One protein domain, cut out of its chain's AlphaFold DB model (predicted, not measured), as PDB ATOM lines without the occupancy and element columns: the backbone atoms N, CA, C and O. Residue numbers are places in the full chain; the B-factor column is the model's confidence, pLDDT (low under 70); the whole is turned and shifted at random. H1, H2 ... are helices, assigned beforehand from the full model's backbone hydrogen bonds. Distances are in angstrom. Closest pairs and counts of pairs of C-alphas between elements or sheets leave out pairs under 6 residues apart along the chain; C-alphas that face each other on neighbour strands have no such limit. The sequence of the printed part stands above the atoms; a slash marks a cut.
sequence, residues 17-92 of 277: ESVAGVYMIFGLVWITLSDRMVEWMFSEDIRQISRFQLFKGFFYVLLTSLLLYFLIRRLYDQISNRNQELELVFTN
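What this domain is: This is residues 17 to 92 of the 277 residues of the protein "PAS domain S-box-containing protein" of Algoriphagus aquaeductus (UniProt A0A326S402). This is a long helical hairpin: H1 runs one way, a tight turn follows, and the longer H2 folds back beside it and runs on far past it as a bare arm, with residues 76 to 92 sticking out. The printed part has 76 residues, with two named helices, H1 then H2, and no named strand; the class is all helix. It is extended, with a radius of gyration of the C-alphas of 20.1 A, and spans 72 by 18 by 13 A.

Where its parts are: Find C-alpha 17 at (39.317, 40.618, -11.421); from there H1, residues 17 to 41, runs 36.0 A to C-alpha 41 at (56.772, 11.883, -24.341). Then look for H2, residues 46 to 90, which runs 65.7 A to C-alpha 90 at (10.969, 42.841, 0.981).

How they stand to each other: H1 and H2 form a helical hairpin and touch, closest at the C-alphas of Val 38 and Ile 49, 7.1 A apart. They run opposite ways at a shallow tilt of 21 degrees. In H1 every O i to N i+4 pair is within hydrogen-bond range; in H2, 39 of 41 are.

The domain as a whole: The two C-alphas farthest apart, those of Glu 44 and Asn 92, are 72.5 A apart. The printed part has no cut, and the link from H1 to H2 is tight. Look at the B-factor column: pLDDT is under 70 at residues 43 to 44 and 89 to 90.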
ATOM      1  N   GLU A  17      37.856  40.692 -11.255       80.50
ATOM      2  CA  GLU A  17      39.317  40.618 -11.421       80.50
ATOM      3  C   GLU A  17      39.921  39.318 -10.861       80.50
ATOM      4  O   GLU A  17      40.880  38.782 -11.413       80.50
ATOM      5  N   SER A  18      39.355  38.767  -9.781       78.12
ATOM      6  CA  SER A  18      39.858  37.520  -9.180       78.12
ATOM      7  C   SER A  18      39.522  36.300 -10.037       78.12
ATOM      8  O   SER A  18      40.311  35.362 -10.123       78.12
ATOM      9  N   VAL A  19      38.371  36.337 -10.707       81.75
ATOM     10  CA  VAL A  19      37.945  35.339 -11.695       81.75
ATOM     11  C   VAL A  19      38.905  35.322 -12.886       81.75
ATOM     12  O   VAL A  19      39.422  34.263 -13.244       81.75
ATOM     13  N   ALA A  20      39.204  36.500 -13.442       83.69
ATOM     14  CA  ALA A  20      40.170  36.643 -14.527       83.69
ATOM     15  C   ALA A  20      41.576  36.171 -14.109       83.69
ATOM     16  O   ALA A  20      42.241  35.476 -14.873       83.69
ATOM     17  N   GLY A  21      41.998  36.472 -12.875       85.44
ATOM     18  CA  GLY A  21      43.279  36.022 -12.326       85.44
ATOM     19  C   GLY A  21      43.402  34.496 -12.233       85.44
ATOM     20  O   GLY A  21      44.410  33.938 -12.659       85.44
ATOM     21  N   VAL A  22      42.370  33.801 -11.738       84.38
ATOM     22  CA  VAL A  22      42.366  32.326 -11.670       84.38
ATOM     23  C   VAL A  22      42.424  31.708 -13.067       84.38
ATOM     24  O   VAL A  22      43.207  30.785 -13.290       84.38
ATOM     25  N   TYR A  23      41.653  32.242 -14.017       87.06
ATOM     26  CA  TYR A  23      41.685  31.788 -15.408       87.06
ATOM     27  C   TYR A  23      43.065  31.993 -16.052       87.06
ATOM     28  O   TYR A  23      43.590  31.087 -16.698       87.06
ATOM     29  N   MET A  24      43.690  33.154 -15.823       85.81
ATOM     30  CA  MET A  24      45.020  33.478 -16.343       85.81
ATOM     31  C   MET A  24      46.103  32.546 -15.786       85.81
ATOM     32  O   MET A  24      46.894  32.004 -16.558       85.81
ATOM     33  N   ILE A  25      46.127  32.314 -14.469       88.56
ATOM     34  CA  ILE A  25      47.090  31.398 -13.832       88.56
ATOM     35  C   ILE A  25      46.903  29.979 -14.368       88.56
ATOM     36  O   ILE A  25      47.876  29.326 -14.738       88.56
ATOM     37  N   PHE A  26      45.655  29.520 -14.467       88.31
ATOM     38  CA  PHE A  26      45.341  28.203 -15.004       88.31
ATOM     39  C   PHE A  26      45.807  28.043 -16.457       88.31
ATOM     40  O   PHE A  26      46.438  27.043 -16.793       88.31
ATOM     41  N   GLY A  27      45.560  29.047 -17.304       86.75
ATOM     42  CA  GLY A  27      46.021  29.066 -18.690       86.75
ATOM     43  C   GLY A  27      47.546  29.021 -18.813       86.75
ATOM     44  O   GLY A  27      48.066  28.214 -19.578       86.75
ATOM     45  N   LEU A  28      48.270  29.824 -18.027       88.44
ATOM     46  CA  LEU A  28      49.739  29.851 -18.038       88.44
ATOM     47  C   LEU A  28      50.352  28.527 -17.561       88.44
ATOM     48  O   LEU A  28      51.288  28.015 -18.181       88.44
ATOM     49  N   VAL A  29      49.808  27.949 -16.488       89.62
ATOM     50  CA  VAL A  29      50.231  26.633 -15.986       89.62
ATOM     51  C   VAL A  29      49.953  25.555 -17.030       89.62
ATOM     52  O   VAL A  29      50.813  24.718 -17.283       89.62
ATOM     53  N   TRP A  30      48.791  25.599 -17.685       87.06
ATOM     54  CA  TRP A  30      48.442  24.637 -18.724       87.06
ATOM     55  C   TRP A  30      49.380  24.717 -19.929       87.06
ATOM     56  O   TRP A  30      49.889  23.685 -20.355       87.06
ATOM     57  N   ILE A  31      49.628  25.917 -20.464       85.88
ATOM     58  CA  ILE A  31      50.512  26.113 -21.622       85.88
ATOM     59  C   ILE A  31      51.894  25.522 -21.313       85.88
ATOM     60  O   ILE A  31      52.333  24.598 -21.995       85.88
ATOM     61  N   THR A  32      52.507  25.967 -20.212       85.25
ATOM     62  CA  THR A  32      53.876  25.580 -19.829       85.25
ATOM     63  C   THR A  32      54.023  24.096 -19.491       85.25
ATOM     64  O   THR A  32      54.985  23.458 -19.919       85.25
ATOM     65  N   LEU A  33      53.085  23.523 -18.735       85.25
ATOM     66  CA  LEU A  33      53.138  22.117 -18.337       85.25
ATOM     67  C   LEU A  33      52.828  21.191 -19.514       85.25
ATOM     68  O   LEU A  33      53.471  20.156 -19.682       85.25
ATOM     69  N   SER A  34      51.852  21.566 -20.339       85.75
ATOM     70  CA  SER A  34      51.417  20.735 -21.451       85.75
ATOM     71  C   SER A  34      52.436  20.725 -22.592       85.75
ATOM     72  O   SER A  34      52.602  19.684 -23.218       85.75
ATOM     73  N   ASP A  35      53.132  21.837 -22.864       83.62
ATOM     74  CA  ASP A  35      54.240  21.849 -23.838       83.62
ATOM     75  C   ASP A  35      55.375  20.922 -23.381       83.62
ATOM     76  O   ASP A  35      55.766  20.019 -24.120       83.62
ATOM     77  N   ARG A  36      55.798  21.033 -22.112       83.06
ATOM     78  CA  ARG A  36      56.821  20.145 -21.532       83.06
ATOM     79  C   ARG A  36      56.447  18.665 -21.570       83.06
ATOM     80  O   ARG A  36      57.313  17.817 -21.764       83.06
ATOM     81  N   MET A  37      55.173  18.340 -21.369       82.94
ATOM     82  CA  MET A  37      54.704  16.955 -21.378       82.94
ATOM     83  C   MET A  37      54.766  16.336 -22.782       82.94
ATOM     84  O   MET A  37      55.175  15.187 -22.921       82.94
ATOM     85  N   VAL A  38      54.396  17.094 -23.821       82.44
ATOM     86  CA  VAL A  38      54.462  16.619 -25.214       82.44
ATOM     87  C   VAL A  38      55.915  16.412 -25.652       82.44
ATOM     88  O   VAL A  38      56.214  15.393 -26.268       82.44
ATOM     89  N   GLU A  39      56.818  17.326 -25.283       80.06
ATOM     90  CA  GLU A  39      58.256  17.215 -25.572       80.06
ATOM     91  C   GLU A  39      58.904  15.999 -24.896       80.06
ATOM     92  O   GLU A  39      59.698  15.300 -25.521       80.06
ATOM     93  N   TRP A  40      58.551  15.719 -23.638       79.12
ATOM     94  CA  TRP A  40      59.095  14.581 -22.893       79.12
ATOM     95  C   TRP A  40      58.617  13.226 -23.429       79.12
ATOM     96  O   TRP A  40      59.369  12.255 -23.402       79.12
ATOM     97  N   MET A  41      57.373  13.148 -23.912       76.88
ATOM     98  CA  MET A  41      56.772  11.883 -24.341       76.88
ATOM     99  C   MET A  41      57.082  11.498 -25.798       76.88
ATOM    100  O   MET A  41      57.015  10.312 -26.114       76.88
ATOM    101  N   PHE A  42      57.387  12.453 -26.690       72.38
ATOM    102  CA  PHE A  42      57.417  12.207 -28.147       72.38
ATOM    103  C   PHE A  42      58.571  12.900 -28.890       72.38
ATOM    104  O   PHE A  42      58.380  13.451 -29.972       72.38
ATOM    105  N   SER A  43      59.783  12.856 -28.342       67.12
ATOM    106  CA  SER A  43      60.961  13.577 -28.851       67.12
ATOM    107  C   SER A  43      61.494  13.130 -30.228       67.12
ATOM    108  O   SER A  43      62.296  13.857 -30.810       67.12
ATOM    109  N   GLU A  44      61.056  11.992 -30.784       67.56
ATOM    110  CA  GLU A  44      61.666  11.400 -31.994       67.56
ATOM    111  C   GLU A  44      60.766  11.363 -33.252       67.56
ATOM    112  O   GLU A  44      61.283  11.183 -34.354       67.56
ATOM    113  N   ASP A  45      59.442  11.579 -33.149       74.50
ATOM    114  CA  ASP A  45      58.514  11.445 -34.293       74.50
ATOM    115  C   ASP A  45      57.669  12.708 -34.550       74.50
ATOM    116  O   ASP A  45      56.622  12.947 -33.940       74.50
ATOM    117  N   ILE A  46      58.102  13.497 -35.540       71.50
ATOM    118  CA  ILE A  46      57.486  14.770 -35.959       71.50
ATOM    119  C   ILE A  46      55.993  14.610 -36.308       71.50
ATOM    120  O   ILE A  46      55.190  15.511 -36.043       71.50
ATOM    121  N   ARG A  47      55.578  13.462 -36.872       72.44
ATOM    122  CA  ARG A  47      54.167  13.228 -37.237       72.44
ATOM    123  C   ARG A  47      53.282  12.954 -36.022       72.44
ATOM    124  O   ARG A  47      52.101  13.307 -36.055       72.44
ATOM    125  N   GLN A  48      53.824  12.360 -34.960       73.62
ATOM    126  CA  GLN A  48      53.079  12.139 -33.718       73.62
ATOM    127  C   GLN A  48      52.910  13.450 -32.943       73.62
ATOM    128  O   GLN A  48      51.788  13.758 -32.538       73.62
ATOM    129  N   ILE A  49      53.955  14.283 -32.861       75.06
ATOM    130  CA  ILE A  49      53.908  15.602 -32.201       75.06
ATOM    131  C   ILE A  49      52.730  16.451 -32.716       75.06
ATOM    132  O   ILE A  49      51.948  16.976 -31.923       75.06
ATOM    133  N   SER A  50      52.538  16.533 -34.040       74.31
ATOM    134  CA  SER A  50      51.467  17.348 -34.641       74.31
ATOM    135  C   SER A  50      50.049  16.872 -34.272       74.31
ATOM    136  O   SER A  50      49.180  17.691 -33.965       74.31
ATOM    137  N   ARG A  51      49.799  15.553 -34.222       77.31
ATOM    138  CA  ARG A  51      48.488  15.004 -33.811       77.31
ATOM    139  C   ARG A  51      48.197  15.270 -32.331       77.31
ATOM    140  O   ARG A  51      47.065  15.609 -31.983       77.31
ATOM    141  N   PHE A  52      49.211  15.165 -31.473       80.69
ATOM    142  CA  PHE A  52      49.073  15.443 -30.041       80.69
ATOM    143  C   PHE A  52      48.854  16.931 -29.743       80.69
ATOM    144  O   PHE A  52      48.088  17.254 -28.836       80.69
ATOM    145  N   GLN A  53      49.428  17.842 -30.536       76.94
ATOM    146  CA  GLN A  53      49.158  19.280 -30.413       76.94
ATOM    147  C   GLN A  53      47.684  19.635 -30.678       76.94
ATOM    148  O   GLN A  53      47.116  20.465 -29.966       76.94
ATOM    149  N   LEU A  54      47.026  18.976 -31.639       77.56
ATOM    150  CA  LEU A  54      45.594  19.180 -31.897       77.56
ATOM    151  C   LEU A  54      44.727  18.656 -30.745       77.56
ATOM    152  O   LEU A  54      43.852  19.371 -30.254       77.56
ATOM    153  N   PHE A  55      44.997  17.437 -30.268       83.75
ATOM    154  CA  PHE A  55      44.274  16.860 -29.130       83.75
ATOM    155  C   PHE A  55      44.436  17.708 -27.858       83.75
ATOM    156  O   PHE A  55      43.466  17.946 -27.137       83.75
ATOM    157  N   LYS A  56      45.639  18.250 -27.629       82.19
ATOM    158  CA  LYS A  56      45.931  19.211 -26.557       82.19
ATOM    159  C   LYS A  56      45.038  20.449 -26.637       82.19
ATOM    160  O   LYS A  56      44.511  20.876 -25.610       82.19
ATOM    161  N   GLY A  57      44.860  21.021 -27.829       82.44
ATOM    162  CA  GLY A  57      43.987  22.179 -28.040       82.44
ATOM    163  C   GLY A  57      42.534  21.884 -27.663       82.44
ATOM    164  O   GLY A  57      41.929  22.641 -26.906       82.44
ATOM    165  N   PHE A  58      41.999  20.741 -28.103       87.44
ATOM    166  CA  PHE A  58      40.645  20.315 -27.730       87.44
ATOM    167  C   PHE A  58      40.497  20.088 -26.225       87.44
ATOM    168  O   PHE A  58      39.522  20.544 -25.628       87.44
ATOM    169  N   PHE A  59      41.477  19.440 -25.595       87.44
ATOM    170  CA  PHE A  59      41.455  19.217 -24.153       87.44
ATOM    171  C   PHE A  59      41.528  20.535 -23.371       87.44
ATOM    172  O   PHE A  59      40.802  20.709 -22.397       87.44
ATOM    173  N   TYR A  60      42.336  21.495 -23.828       87.56
ATOM    174  CA  TYR A  60      42.387  22.832 -23.239       87.56
ATOM    175  C   TYR A  60      41.041  23.549 -23.322       87.56
ATOM    176  O   TYR A  60      40.568  24.074 -22.314       87.56
ATOM    177  N   VAL A  61      40.402  23.555 -24.496       90.56
ATOM    178  CA  VAL A  61      39.089  24.190 -24.689       90.56
ATOM    179  C   VAL A  61      38.033  23.525 -23.805       90.56
ATOM    180  O   VAL A  61      37.254  24.223 -23.160       90.56
ATOM    181  N   LEU A  62      38.033  22.194 -23.699       92.12
ATOM    182  CA  LEU A  62      37.122  21.460 -22.817       92.12
ATOM    183  C   LEU A  62      37.338  21.831 -21.342       92.12
ATOM    184  O   LEU A  62      36.388  22.154 -20.629       92.12
ATOM    185  N   LEU A  63      38.593  21.814 -20.892       88.44
ATOM    186  CA  LEU A  63      38.969  22.056 -19.504       88.44
ATOM    187  C   LEU A  63      38.702  23.507 -19.081       88.44
ATOM    188  O   LEU A  63      38.160  23.751 -18.004       88.44
ATOM    189  N   THR A  64      39.028  24.468 -19.947       91.00
ATOM    190  CA  THR A  64      38.721  25.889 -19.730       91.00
ATOM    191  C   THR A  64      37.222  26.162 -19.752       91.00
ATOM    192  O   THR A  64      36.742  26.907 -18.901       91.00
ATOM    193  N   SER A  65      36.465  25.515 -20.643       91.44
ATOM    194  CA  SER A  65      35.002  25.630 -20.675       91.44
ATOM    195  C   SER A  65      34.363  25.083 -19.398       91.44
ATOM    196  O   SER A  65      33.474  25.721 -18.835       91.44
ATOM    197  N   LEU A  66      34.840  23.942 -18.890       92.56
ATOM    198  CA  LEU A  66      34.341  23.342 -17.650       92.56
ATOM    199  C   LEU A  66      34.696  24.192 -16.421       92.56
ATOM    200  O   LEU A  66      33.848  24.407 -15.552       92.56
ATOM    201  N   LEU A  67      35.918  24.732 -16.382       88.81
ATOM    202  CA  LEU A  67      36.352  25.672 -15.349       88.81
ATOM    203  C   LEU A  67      35.475  26.933 -15.343       88.81
ATOM    204  O   LEU A  67      34.974  27.319 -14.287       88.81
ATOM    205  N   LEU A  68      35.261  27.558 -16.508       89.88
ATOM    206  CA  LEU A  68      34.420  28.750 -16.642       89.88
ATOM    207  C   LEU A  68      32.968  28.461 -16.264       89.88
ATOM    208  O   LEU A  68      32.381  29.238 -15.515       89.88
ATOM    209  N   TYR A  69      32.404  27.339 -16.716       92.06
ATOM    210  CA  TYR A  69      31.051  26.924 -16.349       92.06
ATOM    211  C   TYR A  69      30.888  26.826 -14.829       92.06
ATOM    212  O   TYR A  69      29.962  27.413 -14.266       92.06
ATOM    213  N   PHE A  70      31.808  26.136 -14.146       90.50
ATOM    214  CA  PHE A  70      31.755  25.989 -12.692       90.50
ATOM    215  C   PHE A  70      31.883  27.339 -11.973       90.50
ATOM    216  O   PHE A  70      31.181  27.604 -10.996       90.50
ATOM    217  N   LEU A  71      32.753  28.217 -12.476       87.62
ATOM    218  CA  LEU A  71      32.983  29.536 -11.898       87.62
ATOM    219  C   LEU A  71      31.769  30.462 -12.067       87.62
ATOM    220  O   LEU A  71      31.354  31.107 -11.106       87.62
ATOM    221  N   ILE A  72      31.172  30.488 -13.264       88.56
ATOM    222  CA  ILE A  72      29.960  31.261 -13.566       88.56
ATOM    223  C   ILE A  72      28.792  30.747 -12.734       88.56
ATOM    224  O   ILE A  72      28.107  31.548 -12.104       88.56
ATOM    225  N   ARG A  73      28.592  29.426 -12.672       89.75
ATOM    226  CA  ARG A  73      27.528  28.821 -11.862       89.75
ATOM    227  C   ARG A  73      27.642  29.229 -10.396       89.75
ATOM    228  O   ARG A  73      26.665  29.661  -9.802       89.75
ATOM    229  N   ARG A  74      28.853  29.192  -9.834       87.00
ATOM    230  CA  ARG A  74      29.095  29.617  -8.451       87.00
ATOM    231  C   ARG A  74      28.775  31.097  -8.216       87.00
ATOM    232  O   ARG A  74      28.224  31.431  -7.171       87.00
ATOM    233  N   LEU A  75      29.140  31.979  -9.147       85.94
ATOM    234  CA  LEU A  75      28.807  33.408  -9.062       85.94
ATOM    235  C   LEU A  75      27.300  33.638  -9.173       85.94
ATOM    236  O   LEU A  75      26.746  34.435  -8.419       85.94
ATOM    237  N   TYR A  76      26.646  32.917 -10.082       88.69
ATOM    238  CA  TYR A  76      25.202  32.969 -10.263       88.69
ATOM    239  C   TYR A  76      24.469  32.561  -8.982       88.69
ATOM    240  O   TYR A  76      23.635  33.319  -8.498       88.69
ATOM    241  N   ASP A  77      24.850  31.435  -8.371       88.06
ATOM    242  CA  ASP A  77      24.251  30.958  -7.120       88.06
ATOM    243  C   ASP A  77      24.457  31.965  -5.973       88.06
ATOM    244  O   ASP A  77      23.553  32.208  -5.175       88.06
ATOM    245  N   GLN A  78      25.625  32.614  -5.900       85.50
ATOM    246  CA  GLN A  78      25.879  33.662  -4.905       85.50
ATOM    247  C   GLN A  78      24.983  34.885  -5.092       85.50
ATOM    248  O   GLN A  78      24.457  35.402  -4.107       85.50
ATOM    249  N   ILE A  79      24.819  35.349  -6.332       85.62
ATOM    250  CA  ILE A  79      23.936  36.473  -6.658       85.62
ATOM    251  C   ILE A  79      22.485  36.096  -6.350       85.62
ATOM    252  O   ILE A  79      21.782  36.869  -5.704       85.62
ATOM    253  N   SER A  80      22.060  34.893  -6.741       87.06
ATOM    254  CA  SER A  80      20.706  34.387  -6.504       87.06
ATOM    255  C   SER A  80      20.380  34.309  -5.012       87.06
ATOM    256  O   SER A  80      19.351  34.826  -4.589       87.06
ATOM    257  N   ASN A  81      21.273  33.743  -4.196       84.06
ATOM    258  CA  ASN A  81      21.062  33.650  -2.749       84.06
ATOM    259  C   ASN A  81      21.004  35.033  -2.087       84.06
ATOM    260  O   ASN A  81      20.161  35.265  -1.227       84.06
ATOM    261  N   ARG A  82      21.866  35.975  -2.505       79.75
ATOM    262  CA  ARG A  82      21.826  37.361  -2.005       79.75
ATOM    263  C   ARG A  82      20.507  38.045  -2.353       79.75
ATOM    264  O   ARG A  82      19.949  38.746  -1.517       79.75
ATOM    265  N   ASN A  83      20.025  37.846  -3.577       80.62
ATOM    266  CA  ASN A  83      18.753  38.402  -4.023       80.62
ATOM    267  C   ASN A  83      17.587  37.810  -3.229       80.62
ATOM    268  O   ASN A  83      16.722  38.565  -2.808       80.62
ATOM    269  N   GLN A  84      17.605  36.506  -2.939       79.81
ATOM    270  CA  GLN A  84      16.576  35.863  -2.122       79.81
ATOM    271  C   GLN A  84      16.584  36.361  -0.665       79.81
ATOM    272  O   GLN A  84      15.527  36.631  -0.101       79.81
ATOM    273  N   GLU A  85      17.762  36.523  -0.046       78.31
ATOM    274  CA  GLU A  85      17.885  37.128   1.293       78.31
ATOM    275  C   GLU A  85      17.277  38.540   1.328       78.31
ATOM    276  O   GLU A  85      16.572  38.892   2.273       78.31
ATOM    277  N   LEU A  86      17.524  39.339   0.286       76.25
ATOM    278  CA  LEU A  86      16.938  40.672   0.144       76.25
ATOM    279  C   LEU A  86      15.420  40.604  -0.081       76.25
ATOM    280  O   LEU A  86      14.685  41.364   0.543       76.25
ATOM    281  N   GLU A  87      14.937  39.672  -0.905       75.00
ATOM    282  CA  GLU A  87      13.505  39.432  -1.121       75.00
ATOM    283  C   GLU A  87      12.764  39.109   0.173       75.00
ATOM    284  O   GLU A  87      11.680  39.643   0.377       75.00
ATOM    285  N   LEU A  88      13.346  38.333   1.090       72.38
ATOM    286  CA  LEU A  88      12.716  38.059   2.386       72.38
ATOM    287  C   LEU A  88      12.495  39.337   3.208       72.38
ATOM    288  O   LEU A  88      11.427  39.513   3.794       72.38
ATOM    289  N   VAL A  89      13.452  40.269   3.198       69.62
ATOM    290  CA  VAL A  89      13.267  41.596   3.812       69.62
ATOM    291  C   VAL A  89      12.145  42.364   3.103       69.62
ATOM    292  O   VAL A  89      11.341  43.020   3.760       69.62
ATOM    293  N   PHE A  90      12.035  42.228   1.779       66.69
ATOM    294  CA  PHE A  90      10.969  42.841   0.981       66.69
ATOM    295  C   PHE A  90       9.595  42.160   1.116       66.69
ATOM    296  O   PHE A  90       8.596  42.771   0.747       66.69
ATOM    297  N   THR A  91       9.510  40.935   1.649       71.25
ATOM    298  CA  THR A  91       8.227  40.253   1.908       71.25
ATOM    299  C   THR A  91       7.544  40.682   3.202       71.25
ATOM    300  O   THR A  91       6.394  40.304   3.412       71.25
ATOM    301  N   ASN A  92       8.199  41.475   4.060       81.31
ATOM    302  CA  ASN A  92       7.569  41.974   5.282       81.31
ATOM    303  C   ASN A  92       6.333  42.833   4.922       81.31
ATOM    304  O   ASN A  92       6.497  43.852   4.243       81.31
TER     305      ASN A  92